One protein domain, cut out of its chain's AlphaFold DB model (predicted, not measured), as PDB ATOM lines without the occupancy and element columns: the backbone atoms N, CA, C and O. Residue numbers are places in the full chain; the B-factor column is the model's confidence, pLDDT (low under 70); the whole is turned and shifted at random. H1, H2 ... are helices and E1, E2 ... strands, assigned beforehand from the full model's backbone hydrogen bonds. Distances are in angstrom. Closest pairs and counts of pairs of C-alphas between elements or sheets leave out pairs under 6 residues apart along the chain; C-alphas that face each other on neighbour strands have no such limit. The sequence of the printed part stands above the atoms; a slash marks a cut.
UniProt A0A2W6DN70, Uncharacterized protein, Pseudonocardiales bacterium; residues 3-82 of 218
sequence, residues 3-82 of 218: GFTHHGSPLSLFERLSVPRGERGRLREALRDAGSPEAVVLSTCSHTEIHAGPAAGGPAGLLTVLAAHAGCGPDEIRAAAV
ATOM      1  N   GLY A   3     132.625 124.175 120.078       58.56
ATOM      2  CA  GLY A   3     132.991 124.674 121.409       58.56
ATOM      3  C   GLY A   3     134.424 125.198 121.404       58.56
ATOM      4  O   GLY A   3     135.170 124.861 120.497       58.56
ATOM      5  N   PHE A   4     134.836 125.969 122.409       63.84
ATOM      6  CA  PHE A   4     136.232 126.340 122.680       63.84
ATOM      7  C   PHE A   4     136.457 126.461 124.187       63.84
ATOM      8  O   PHE A   4     135.722 127.186 124.862       63.84
ATOM      9  N   THR A   5     137.458 125.767 124.734       56.44
ATOM     10  CA  THR A   5     137.832 125.830 126.158       56.44
ATOM     11  C   THR A   5     139.266 126.335 126.326       56.44
ATOM     12  O   THR A   5     140.138 126.122 125.484       56.44
ATOM     13  N   HIS A   6     139.527 126.983 127.458       50.97
ATOM     14  CA  HIS A   6     140.834 127.534 127.827       50.97
ATOM     15  C   HIS A   6     141.954 126.490 128.030       50.97
ATOM     16  O   HIS A   6     143.123 126.860 128.066       50.97
ATOM     17  N   HIS A   7     141.630 125.198 128.172       49.03
ATOM     18  CA  HIS A   7     142.610 124.136 128.448       49.03
ATOM     19  C   HIS A   7     143.138 123.403 127.210       49.03
ATOM     20  O   HIS A   7     144.005 122.546 127.352       49.03
ATOM     21  N   GLY A   8     142.661 123.726 126.007       53.78
ATOM     22  CA  GLY A   8     143.192 123.091 124.798       53.78
ATOM     23  C   GLY A   8     143.316 123.969 123.563       53.78
ATOM     24  O   GLY A   8     143.723 123.468 122.523       53.78
ATOM     25  N   SER A   9     142.979 125.259 123.650       55.75
ATOM     26  CA  SER A   9     143.273 126.251 122.608       55.75
ATOM     27  C   SER A   9     144.398 127.165 123.095       55.75
ATOM     28  O   SER A   9     144.475 127.420 124.300       55.75
ATOM     29  N   PRO A  10     145.238 127.724 122.204       66.25
ATOM     30  CA  PRO A  10     146.122 128.824 122.575       66.25
ATOM     31  C   PRO A  10     145.312 129.928 123.273       66.25
ATOM     32  O   PRO A  10     144.291 130.364 122.741       66.25
ATOM     33  N   LEU A  11     145.746 130.373 124.459       66.75
ATOM     34  CA  LEU A  11     145.002 131.333 125.292       66.75
ATOM     35  C   LEU A  11     144.631 132.611 124.518       66.75
ATOM     36  O   LEU A  11     143.512 133.105 124.626       66.75
ATOM     37  N   SER A  12     145.535 133.071 123.653       72.12
ATOM     38  CA  SER A  12     145.335 134.222 122.771       72.12
ATOM     39  C   SER A  12     144.196 134.043 121.766       72.12
ATOM     40  O   SER A  12     143.561 135.019 121.383       72.12
ATOM     41  N   LEU A  13     143.918 132.816 121.325       72.00
ATOM     42  CA  LEU A  13     142.798 132.526 120.437       72.00
ATOM     43  C   LEU A  13     141.487 132.395 121.222       72.00
ATOM     44  O   LEU A  13     140.452 132.867 120.758       72.00
ATOM     45  N   PHE A  14     141.530 131.815 122.425       71.62
ATOM     46  CA  PHE A  14     140.363 131.730 123.306       71.62
ATOM     47  C   PHE A  14     139.836 133.120 123.695       71.62
ATOM     48  O   PHE A  14     138.634 133.362 123.625       71.62
ATOM     49  N   GLU A  15     140.723 134.056 124.038       76.88
ATOM     50  CA  GLU A  15     140.347 135.438 124.365       76.88
ATOM     51  C   GLU A  15     139.630 136.135 123.204       76.88
ATOM     52  O   GLU A  15     138.633 136.822 123.419       76.88
ATOM     53  N   ARG A  16     140.079 135.893 121.965       82.25
ATOM     54  CA  ARG A  16     139.451 136.434 120.748       82.25
ATOM     55  C   ARG A  16     138.129 135.748 120.391       82.25
ATOM     56  O   ARG A  16     137.287 136.348 119.736       82.25
ATOM     57  N   LEU A  17     137.936 134.500 120.816       78.75
ATOM     58  CA  LEU A  17     136.691 133.743 120.638       78.75
ATOM     59  C   LEU A  17     135.687 133.953 121.776       78.75
ATOM     60  O   LEU A  17     134.550 133.483 121.695       78.75
ATOM     61  N   SER A  18     136.075 134.639 122.849       82.88
ATOM     62  CA  SER A  18     135.138 135.064 123.880       82.88
ATOM     63  C   SER A  18     134.121 136.036 123.281       82.88
ATOM     64  O   SER A  18     134.460 136.874 122.444       82.88
ATOM     65  N   VAL A  19     132.854 135.908 123.682       85.31
ATOM     66  CA  VAL A  19     131.753 136.721 123.146       85.31
ATOM     67  C   VAL A  19     131.128 137.538 124.280       85.31
ATOM     68  O   VAL A  19     130.182 137.079 124.952       85.31
ATOM     69  N   PRO A  20     131.628 138.771 124.510       85.00
ATOM     70  CA  PRO A  20     131.051 139.704 125.466       85.00
ATOM     71  C   PRO A  20     129.558 139.914 125.221       85.00
ATOM     72  O   PRO A  20     129.071 139.841 124.092       85.00
ATOM     73  N   ARG A  21     128.800 140.235 126.278       80.69
ATOM     74  CA  ARG A  21     127.338 140.421 126.179       80.69
ATOM     75  C   ARG A  21     126.924 141.426 125.096       80.69
ATOM     76  O   ARG A  21     125.902 141.201 124.458       80.69
ATOM     77  N   GLY A  22     127.716 142.478 124.873       83.19
ATOM     78  CA  GLY A  22     127.462 143.493 123.845       83.19
ATOM     79  C   GLY A  22     127.652 143.012 122.400       83.19
ATOM     80  O   GLY A  22     127.081 143.599 121.490       83.19
ATOM     81  N   GLU A  23     128.389 141.923 122.179       85.50
ATOM     82  CA  GLU A  23     128.759 141.441 120.838       85.50
ATOM     83  C   GLU A  23     127.918 140.243 120.375       85.50
ATOM     84  O   GLU A  23     127.838 139.954 119.181       85.50
ATOM     85  N   ARG A  24     127.199 139.586 121.297       84.62
ATOM     86  CA  ARG A  24     126.345 138.416 121.006       84.62
ATOM     87  C   ARG A  24     125.285 138.689 119.941       84.62
ATOM     88  O   ARG A  24     124.978 137.803 119.151       84.62
ATOM     89  N   GLY A  25     124.720 139.898 119.931       84.44
ATOM     90  CA  GLY A  25     123.718 140.305 118.941       84.44
ATOM     91  C   GLY A  25     124.289 140.304 117.525       84.44
ATOM     92  O   GLY A  25     123.722 139.664 116.642       84.44
ATOM     93  N   ARG A  26     125.458 140.933 117.356       87.94
ATOM     94  CA  ARG A  26     126.187 141.016 116.087       87.94
ATOM     95  C   ARG A  26     126.637 139.643 115.598       87.94
ATOM     96  O   ARG A  26     126.475 139.328 114.425       87.94
ATOM     97  N   LEU A  27     127.156 138.807 116.499       86.56
ATOM     98  CA  LEU A  27     127.567 137.449 116.142       86.56
ATOM     99  C   LEU A  27     126.372 136.597 115.695       86.56
ATOM    100  O   LEU A  27     126.460 135.881 114.704       86.56
ATOM    101  N   ARG A  28     125.227 136.700 116.381       86.25
ATOM    102  CA  ARG A  28     124.004 135.977 116.002       86.25
ATOM    103  C   ARG A  28     123.461 136.417 114.641       86.25
ATOM    104  O   ARG A  28     122.934 135.589 113.906       86.25
ATOM    105  N   GLU A  29     123.563 137.702 114.321       88.00
ATOM    106  CA  GLU A  29     123.179 138.239 113.013       88.00
ATOM    107  C   GLU A  29     124.101 137.712 111.908       88.00
ATOM    108  O   GLU A  29     123.618 137.128 110.946       88.00
ATOM    109  N   ALA A  30     125.419 137.740 112.122       87.69
ATOM    110  CA  ALA A  30     126.379 137.160 111.184       87.69
ATOM    111  C   ALA A  30     126.170 135.648 110.963       87.69
ATOM    112  O   ALA A  30     126.281 135.160 109.841       87.69
ATOM    113  N   LEU A  31     125.826 134.896 112.017       85.25
ATOM    114  CA  LEU A  31     125.485 133.471 111.911       85.25
ATOM    115  C   LEU A  31     124.213 133.242 111.085       85.25
ATOM    116  O   LEU A  31     124.161 132.316 110.277       85.25
ATOM    117  N   ARG A  32     123.203 134.102 111.253       85.81
ATOM    118  CA  ARG A  32     121.975 134.062 110.453       85.81
ATOM    119  C   ARG A  32     122.267 134.325 108.980       85.81
ATOM    120  O   ARG A  32     121.796 133.560 108.143       85.81
ATOM    121  N   ASP A  33     123.058 135.349 108.682       86.56
ATOM    122  CA  ASP A  33     123.424 135.725 107.310       86.56
ATOM    123  C   ASP A  33     124.271 134.642 106.628       86.56
ATOM    124  O   ASP A  33     124.144 134.407 105.428       86.56
ATOM    125  N   ALA A  34     125.069 133.904 107.405       80.31
ATOM    126  CA  ALA A  34     125.801 132.722 106.951       80.31
ATOM    127  C   ALA A  34     124.919 131.467 106.767       80.31
ATOM    128  O   ALA A  34     125.428 130.380 106.481       80.31
ATOM    129  N   GLY A  35     123.599 131.597 106.918       80.31
ATOM    130  CA  GLY A  35     122.632 130.532 106.678       80.31
ATOM    131  C   GLY A  35     122.303 129.677 107.899       80.31
ATOM    132  O   GLY A  35     121.659 128.650 107.720       80.31
ATOM    133  N   SER A  36     122.698 130.077 109.114       80.62
ATOM    134  CA  SER A  36     122.348 129.419 110.385       80.62
ATOM    135  C   SER A  36     121.329 130.251 111.184       80.62
ATOM    136  O   SER A  36     121.697 130.901 112.166       80.62
ATOM    137  N   PRO A  37     120.038 130.265 110.798       76.50
ATOM    138  CA  PRO A  37     119.025 131.091 111.462       76.50
ATOM    139  C   PRO A  37     118.732 130.647 112.904       76.50
ATOM    140  O   PRO A  37     118.365 131.474 113.743       76.50
ATOM    141  N   GLU A  38     118.929 129.364 113.203       80.06
ATOM    142  CA  GLU A  38     118.781 128.776 114.532       80.06
ATOM    143  C   GLU A  38     120.162 128.592 115.164       80.06
ATOM    144  O   GLU A  38     120.773 127.531 115.048       80.06
ATOM    145  N   ALA A  39     120.676 129.647 115.803       81.50
ATOM    146  CA  ALA A  39     121.960 129.602 116.495       81.50
ATOM    147  C   ALA A  39     121.870 130.077 117.953       81.50
ATOM    148  O   ALA A  39     121.258 131.104 118.263       81.50
ATOM    149  N   VAL A  40     122.528 129.340 118.845       82.50
ATOM    150  CA  VAL A  40     122.691 129.638 120.268       82.50
ATOM    151  C   VAL A  40     124.170 129.865 120.543       82.50
ATOM    152  O   VAL A  40     124.996 129.010 120.238       82.50
ATOM    153  N   VAL A  41     124.485 131.015 121.140       84.19
ATOM    154  CA  VAL A  41     125.837 131.383 121.569       84.19
ATOM    155  C   VAL A  41     125.872 131.415 123.093       84.19
ATOM    156  O   VAL A  41     125.210 132.247 123.722       84.19
ATOM    157  N   LEU A  42     126.672 130.538 123.684       79.00
ATOM    158  CA  LEU A  42     126.984 130.513 125.106       79.00
ATOM    159  C   LEU A  42     128.437 130.948 125.259       79.00
ATOM    160  O   LEU A  42     129.323 130.384 124.640       79.00
ATOM    161  N   SER A  43     128.703 131.981 126.052       79.25
ATOM    162  CA  SER A  43     130.079 132.412 126.305       79.25
ATOM    163  C   SER A  43     130.229 132.856 127.751       79.25
ATOM    164  O   SER A  43     129.442 133.667 128.259       79.25
ATOM    165  N   THR A  44     131.212 132.268 128.415       79.19
ATOM    166  CA  THR A  44     131.628 132.507 129.794       79.19
ATOM    167  C   THR A  44     133.113 132.874 129.810       79.19
ATOM    168  O   THR A  44     133.784 132.868 128.781       79.19
ATOM    169  N   CYS A  45     133.653 133.186 130.986       66.44
ATOM    170  CA  CYS A  45     135.083 133.456 131.141       66.44
ATOM    171  C   CYS A  45     135.982 132.230 130.897       66.44
ATOM    172  O   CYS A  45     137.183 132.402 130.727       66.44
ATOM    173  N   SER A  46     135.432 131.012 130.888       59.69
ATOM    174  CA  SER A  46     136.195 129.763 130.759       59.69
ATOM    175  C   SER A  46     135.832 128.939 129.522       59.69
ATOM    176  O   SER A  46     136.568 128.002 129.182       59.69
ATOM    177  N   HIS A  47     134.721 129.271 128.851       73.00
ATOM    178  CA  HIS A  47     134.193 128.499 127.734       73.00
ATOM    179  C   HIS A  47     133.313 129.323 126.779       73.00
ATOM    180  O   HIS A  47     132.454 130.080 127.230       73.00
ATOM    181  N   THR A  48     133.462 129.110 125.469       76.81
ATOM    182  CA  THR A  48     132.510 129.575 124.448       76.81
ATOM    183  C   THR A  48     131.966 128.377 123.663       76.81
ATOM    184  O   THR A  48     132.747 127.599 123.127       76.81
ATOM    185  N   GLU A  49     130.643 128.244 123.551       77.94
ATOM    186  CA  GLU A  49     129.938 127.244 122.738       77.94
ATOM    187  C   GLU A  49     128.986 127.913 121.753       77.94
ATOM    188  O   GLU A  49     128.247 128.840 122.093       77.94
ATOM    189  N   ILE A  50     128.972 127.405 120.524       77.75
ATOM    190  CA  ILE A  50     128.025 127.799 119.490       77.75
ATOM    191  C   ILE A  50     127.329 126.553 118.949       77.75
ATOM    192  O   ILE A  50     127.933 125.657 118.344       77.75
ATOM    193  N   HIS A  51     126.017 126.527 119.146       74.75
ATOM    194  CA  HIS A  51     125.123 125.542 118.559       74.75
ATOM    195  C   HIS A  51     124.418 126.203 117.391       74.75
ATOM    196  O   HIS A  51     123.771 127.224 117.575       74.75
ATOM    197  N   ALA A  52     124.543 125.632 116.203       74.31
ATOM    198  CA  ALA A  52     123.840 126.089 115.018       74.31
ATOM    199  C   ALA A  52     123.090 124.901 114.415       74.31
ATOM    200  O   ALA A  52     123.644 123.799 114.349       74.31
ATOM    201  N   GLY A  53     121.843 125.135 114.008       65.50
ATOM    202  CA  GLY A  53     121.074 124.223 113.171       65.50
ATOM    203  C   GLY A  53     121.685 124.075 111.767       65.50
ATOM    204  O   GLY A  53     122.679 124.740 111.449       65.50
ATOM    205  N   PRO A  54     121.116 123.199 110.921       59.97
ATOM    206  CA  PRO A  54     121.622 122.960 109.575       59.97
ATOM    207  C   PRO A  54     121.692 124.268 108.782       59.97
ATOM    208  O   PRO A  54     120.696 124.979 108.653       59.97
ATOM    209  N   ALA A  55     122.884 124.587 108.278       61.62
ATOM    210  CA  ALA A  55     123.142 125.820 107.552       61.62
ATOM    211  C   ALA A  55     123.135 125.578 106.045       61.62
ATOM    212  O   ALA A  55     123.768 124.629 105.582       61.62
ATOM    213  N   ALA A  56     122.517 126.471 105.268       60.84
ATOM    214  CA  ALA A  56     122.542 126.389 103.804       60.84
ATOM    215  C   ALA A  56     123.977 126.401 103.219       60.84
ATOM    216  O   ALA A  56     124.201 125.868 102.136       60.84
ATOM    217  N   GLY A  57     124.953 126.968 103.947       58.59
ATOM    218  CA  GLY A  57     126.380 127.012 103.587       58.59
ATOM    219  C   GLY A  57     127.275 125.971 104.279       58.59
ATOM    220  O   GLY A  57     128.500 126.069 104.189       58.59
ATOM    221  N   GLY A  58     126.700 124.999 104.997       64.12
ATOM    222  CA  GLY A  58     127.460 123.967 105.711       64.12
ATOM    223  C   GLY A  58     128.384 124.506 106.826       64.12
ATOM    224  O   GLY A  58     128.276 125.664 107.239       64.12
ATOM    225  N   PRO A  59     129.322 123.686 107.343       63.88
ATOM    226  CA  PRO A  59     130.203 124.068 108.455       63.88
ATOM    227  C   PRO A  59     131.202 125.186 108.101       63.88
ATOM    228  O   PRO A  59     131.701 125.874 108.992       63.88
ATOM    229  N   ALA A  60     131.473 125.412 106.811       71.00
ATOM    230  CA  ALA A  60     132.378 126.461 106.340       71.00
ATOM    231  C   ALA A  60     131.855 127.877 106.640       71.00
ATOM    232  O   ALA A  60     132.642 128.758 107.000       71.00
ATOM    233  N   GLY A  61     130.536 128.090 106.559       74.69
ATOM    234  CA  GLY A  61     129.913 129.369 106.915       74.69
ATOM    235  C   GLY A  61     130.123 129.714 108.391       74.69
ATOM    236  O   GLY A  61     130.546 130.820 108.723       74.69
ATOM    237  N   LEU A  62     129.942 128.727 109.274       76.19
ATOM    238  CA  LEU A  62     130.163 128.879 110.714       76.19
ATOM    239  C   LEU A  62     131.628 129.207 111.044       76.19
ATOM    240  O   LEU A  62     131.895 130.122 111.823       76.19
ATOM    241  N   LEU A  63     132.579 128.499 110.425       78.56
ATOM    242  CA  LEU A  63     134.012 128.765 110.604       78.56
ATOM    243  C   LEU A  63     134.402 130.165 110.116       78.56
ATOM    244  O   LEU A  63     135.210 130.828 110.758       78.56
ATOM    245  N   THR A  64     133.803 130.632 109.022       82.31
ATOM    246  CA  THR A  64     134.066 131.967 108.463       82.31
ATOM    247  C   THR A  64     133.585 133.073 109.399       82.31
ATOM    248  O   THR A  64     134.319 134.025 109.658       82.31
ATOM    249  N   VAL A  65     132.382 132.930 109.964       86.00
ATOM    250  CA  VAL A  65     131.841 133.889 110.940       86.00
ATOM    251  C   VAL A  65     132.692 133.925 112.211       86.00
ATOM    252  O   VAL A  65     132.990 135.001 112.727       86.00
ATOM    253  N   LEU A  66     133.134 132.761 112.692       84.19
ATOM    254  CA  LEU A  66     134.004 132.659 113.864       84.19
ATOM    255  C   LEU A  66     135.388 133.262 113.630       84.19
ATOM    256  O   LEU A  66     135.900 133.966 114.495       84.19
ATOM    257  N   ALA A  67     135.972 133.018 112.461       85.50
ATOM    258  CA  ALA A  67     137.251 133.584 112.055       85.50
ATOM    259  C   ALA A  67     137.183 135.116 111.968       85.50
ATOM    260  O   ALA A  67     138.051 135.809 112.497       85.50
ATOM    261  N   ALA A  68     136.099 135.647 111.390       86.19
ATOM    262  CA  ALA A  68     135.848 137.082 111.325       86.19
ATOM    263  C   ALA A  68     135.679 137.711 112.718       86.19
ATOM    264  O   ALA A  68     136.204 138.796 112.962       86.19
ATOM    265  N   HIS A  69     134.988 137.029 113.639       87.69
ATOM    266  CA  HIS A  69     134.853 137.465 115.035       87.69
ATOM    267  C   HIS A  69     136.198 137.461 115.769       87.69
ATOM    268  O   HIS A  69     136.563 138.444 116.405       87.69
ATOM    269  N   ALA A  70     136.966 136.379 115.633       84.44
ATOM    270  CA  ALA A  70     138.241 136.198 116.319       84.44
ATOM    271  C   ALA A  70     139.424 136.931 115.658       84.44
ATOM    272  O   ALA A  70     140.549 136.840 116.156       84.44
ATOM    273  N   GLY A  71     139.194 137.627 114.539       85.75
ATOM    274  CA  GLY A  71     140.225 138.349 113.794       85.75
ATOM    275  C   GLY A  71     141.328 137.444 113.240       85.75
ATOM    276  O   GLY A  71     142.482 137.865 113.179       85.75
ATOM    277  N   CYS A  72     141.001 136.202 112.880       85.00
ATOM    278  CA  CYS A  72     141.955 135.217 112.374       85.00
ATOM    279  C   CYS A  72     141.458 134.521 111.098       85.00
ATOM    280  O   CYS A  72     140.390 134.833 110.573       85.00
ATOM    281  N   GLY A  73     142.263 133.601 110.557       82.56
ATOM    282  CA  GLY A  73     141.881 132.801 109.392       82.56
ATOM    283  C   GLY A  73     140.965 131.618 109.759       82.56
ATOM    284  O   GLY A  73     141.126 131.039 110.835       82.56
ATOM    285  N   PRO A  74     140.056 131.175 108.866       76.88
ATOM    286  CA  PRO A  74     139.220 129.986 109.092       76.88
ATOM    287  C   PRO A  74     140.014 128.704 109.380       76.88
ATOM    288  O   PRO A  74     139.555 127.859 110.149       76.88
ATOM    289  N   ASP A  75     141.214 128.570 108.813       76.00
ATOM    290  CA  ASP A  75     142.103 127.432 109.071       76.00
ATOM    291  C   ASP A  75     142.710 127.455 110.479       76.00
ATOM    292  O   ASP A  75     142.922 126.395 111.061       76.00
ATOM    293  N   GLU A  76     142.918 128.635 111.071       76.25
ATOM    294  CA  GLU A  76     143.379 128.765 112.460       76.25
ATOM    295  C   GLU A  76     142.283 128.308 113.435       76.25
ATOM    296  O   GLU A  76     142.560 127.581 114.387       76.25
ATOM    297  N   ILE A  77     141.020 128.648 113.147       75.50
ATOM    298  CA  ILE A  77     139.854 128.146 113.892       75.50
ATOM    299  C   ILE A  77     139.702 126.634 113.729       75.50
ATOM    300  O   ILE A  77     139.457 125.933 114.709       75.50
ATOM    301  N   ARG A  78     139.861 126.117 112.505       72.44
ATOM    302  CA  ARG A  78     139.789 124.678 112.219       72.44
ATOM    303  C   ARG A  78     140.882 123.909 112.959       72.44
ATOM    304  O   ARG A  78     140.574 122.926 113.622       72.44
ATOM    305  N   ALA A  79     142.126 124.376 112.886       71.00
ATOM    306  CA  ALA A  79     143.257 123.766 113.576       71.00
ATOM    307  C   ALA A  79     143.078 123.807 115.098       71.00
ATOM    308  O   ALA A  79     143.334 122.816 115.768       71.00
ATOM    309  N   ALA A  80     142.569 124.913 115.644       66.00
ATOM    310  CA  ALA A  80     142.278 125.012 117.068       66.00
ATOM    311  C   ALA A  80     141.082 124.163 117.502       66.00
ATOM    312  O   ALA A  80     141.051 123.717 118.638       66.00
ATOM    313  N   ALA A  81     140.100 123.913 116.635       64.19
ATOM    314  CA  ALA A  81     139.000 123.003 116.946       64.19
ATOM    315  C   ALA A  81     139.462 121.533 117.029       64.19
ATOM    316  O   ALA A  81     138.839 120.735 117.730       64.19
ATOM    317  N   VAL A  82     140.562 121.183 116.352       53.31
ATOM    318  CA  VAL A  82     141.200 119.860 116.387       53.31
ATOM    319  C   VAL A  82     142.235 119.835 117.520       53.31
ATOM    320  O   VAL A  82     143.388 120.200 117.336       53.31
TER     321      VAL A  82
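Overview. This is residues 3 to 82 of the 218 residues of an uncharacterized protein of Pseudonocardiales bacterium (UniProt A0A2W6DN70). A small three-stranded wall, E1, E3 and E2, has two helices, H1 and H2, over one face, while its other face is bare. H3 runs side by side with H2 and reaches H1 with its last residues, and H4 folds back from it at about a right angle. The printed part has 80 residues, with four named helices and three named strands in the order E1 H1 H2 E2 E3 H3 H4; the sheet, in the order E1 E3 E2, is antiparallel throughout. The class is mixed, helices and strands, and the whole is compact, with a radius of gyration of the C-alphas of 11.6 A and spans of 31 by 26 by 18 A.

Arrangement. Edge strand E1, residues 3 to 5, is antiparallel to inner strand E3, residues 47 to 52, with N 4 and O 48 2.7 A apart, within hydrogen-bond range. E3 forms a hairpin with edge strand E2, residues 39 to 43, where N 49 and O 42 are 2.7 A apart, also within hydrogen-bond range. H1, residues 11 to 17, is on the sheet at a height of 8.6 A, only just over E3, on which 3 of its 7 C-alphas fall. H2, residues 24 to 33, is on the same face at a height of 8.9 A, over E2. E1, H1 H2 and E2 form a split strand-helix-strand unit, two strands running the same way with E3 between them, and its crossover is right-handed. The hub is H3, residues 58 to 70, which only grazes the sheet with residues 59 to 66. H3 touches H2, closest at the C-alphas of Val 65 and Ala 30, 6.4 A, at a shallow tilt of 34.5 degrees, only just short of steep, opposite ways. With residues 66 to 70 alone H3 touches H1, closest at the C-alphas of Ala 70 and Arg 16, 4.6 A. With residues 63 to 67 alone H3 touches H4, residues 74 to 81, about perpendicular at 86 degrees, closest at the C-alphas of Ala 67 and Pro 74, 5.1 A. H2 and H4 are apart. Every O i to N i+4 pair is within hydrogen-bond range in H2 and H4, against 2 of 3 in H1 and 8 of 9 in H3.

Along the chain. E1 begins at C-alpha 3, (132.991, 124.674, 121.409), and spans 6.9 A. H1 spans 9.8 A, H2 14.3 A, E2 13.0 A and E3 16.6 A. H3 spans 19.5 A from C-alpha 58 at (127.460, 123.967, 105.711). H4 spans 10.5 A and ends at C-alpha 81, (139.000, 123.003, 116.946).

Size, cuts and confidence. The two C-alphas farthest apart, those of His 7 and Ala 56, are 31.9 A apart. The printed part has no cut, and no link is long. Mean pLDDT of the printed part is 75.3; residues 3 to 11, 45 to 46, 53 to 59 and 80 to 82 are under 70.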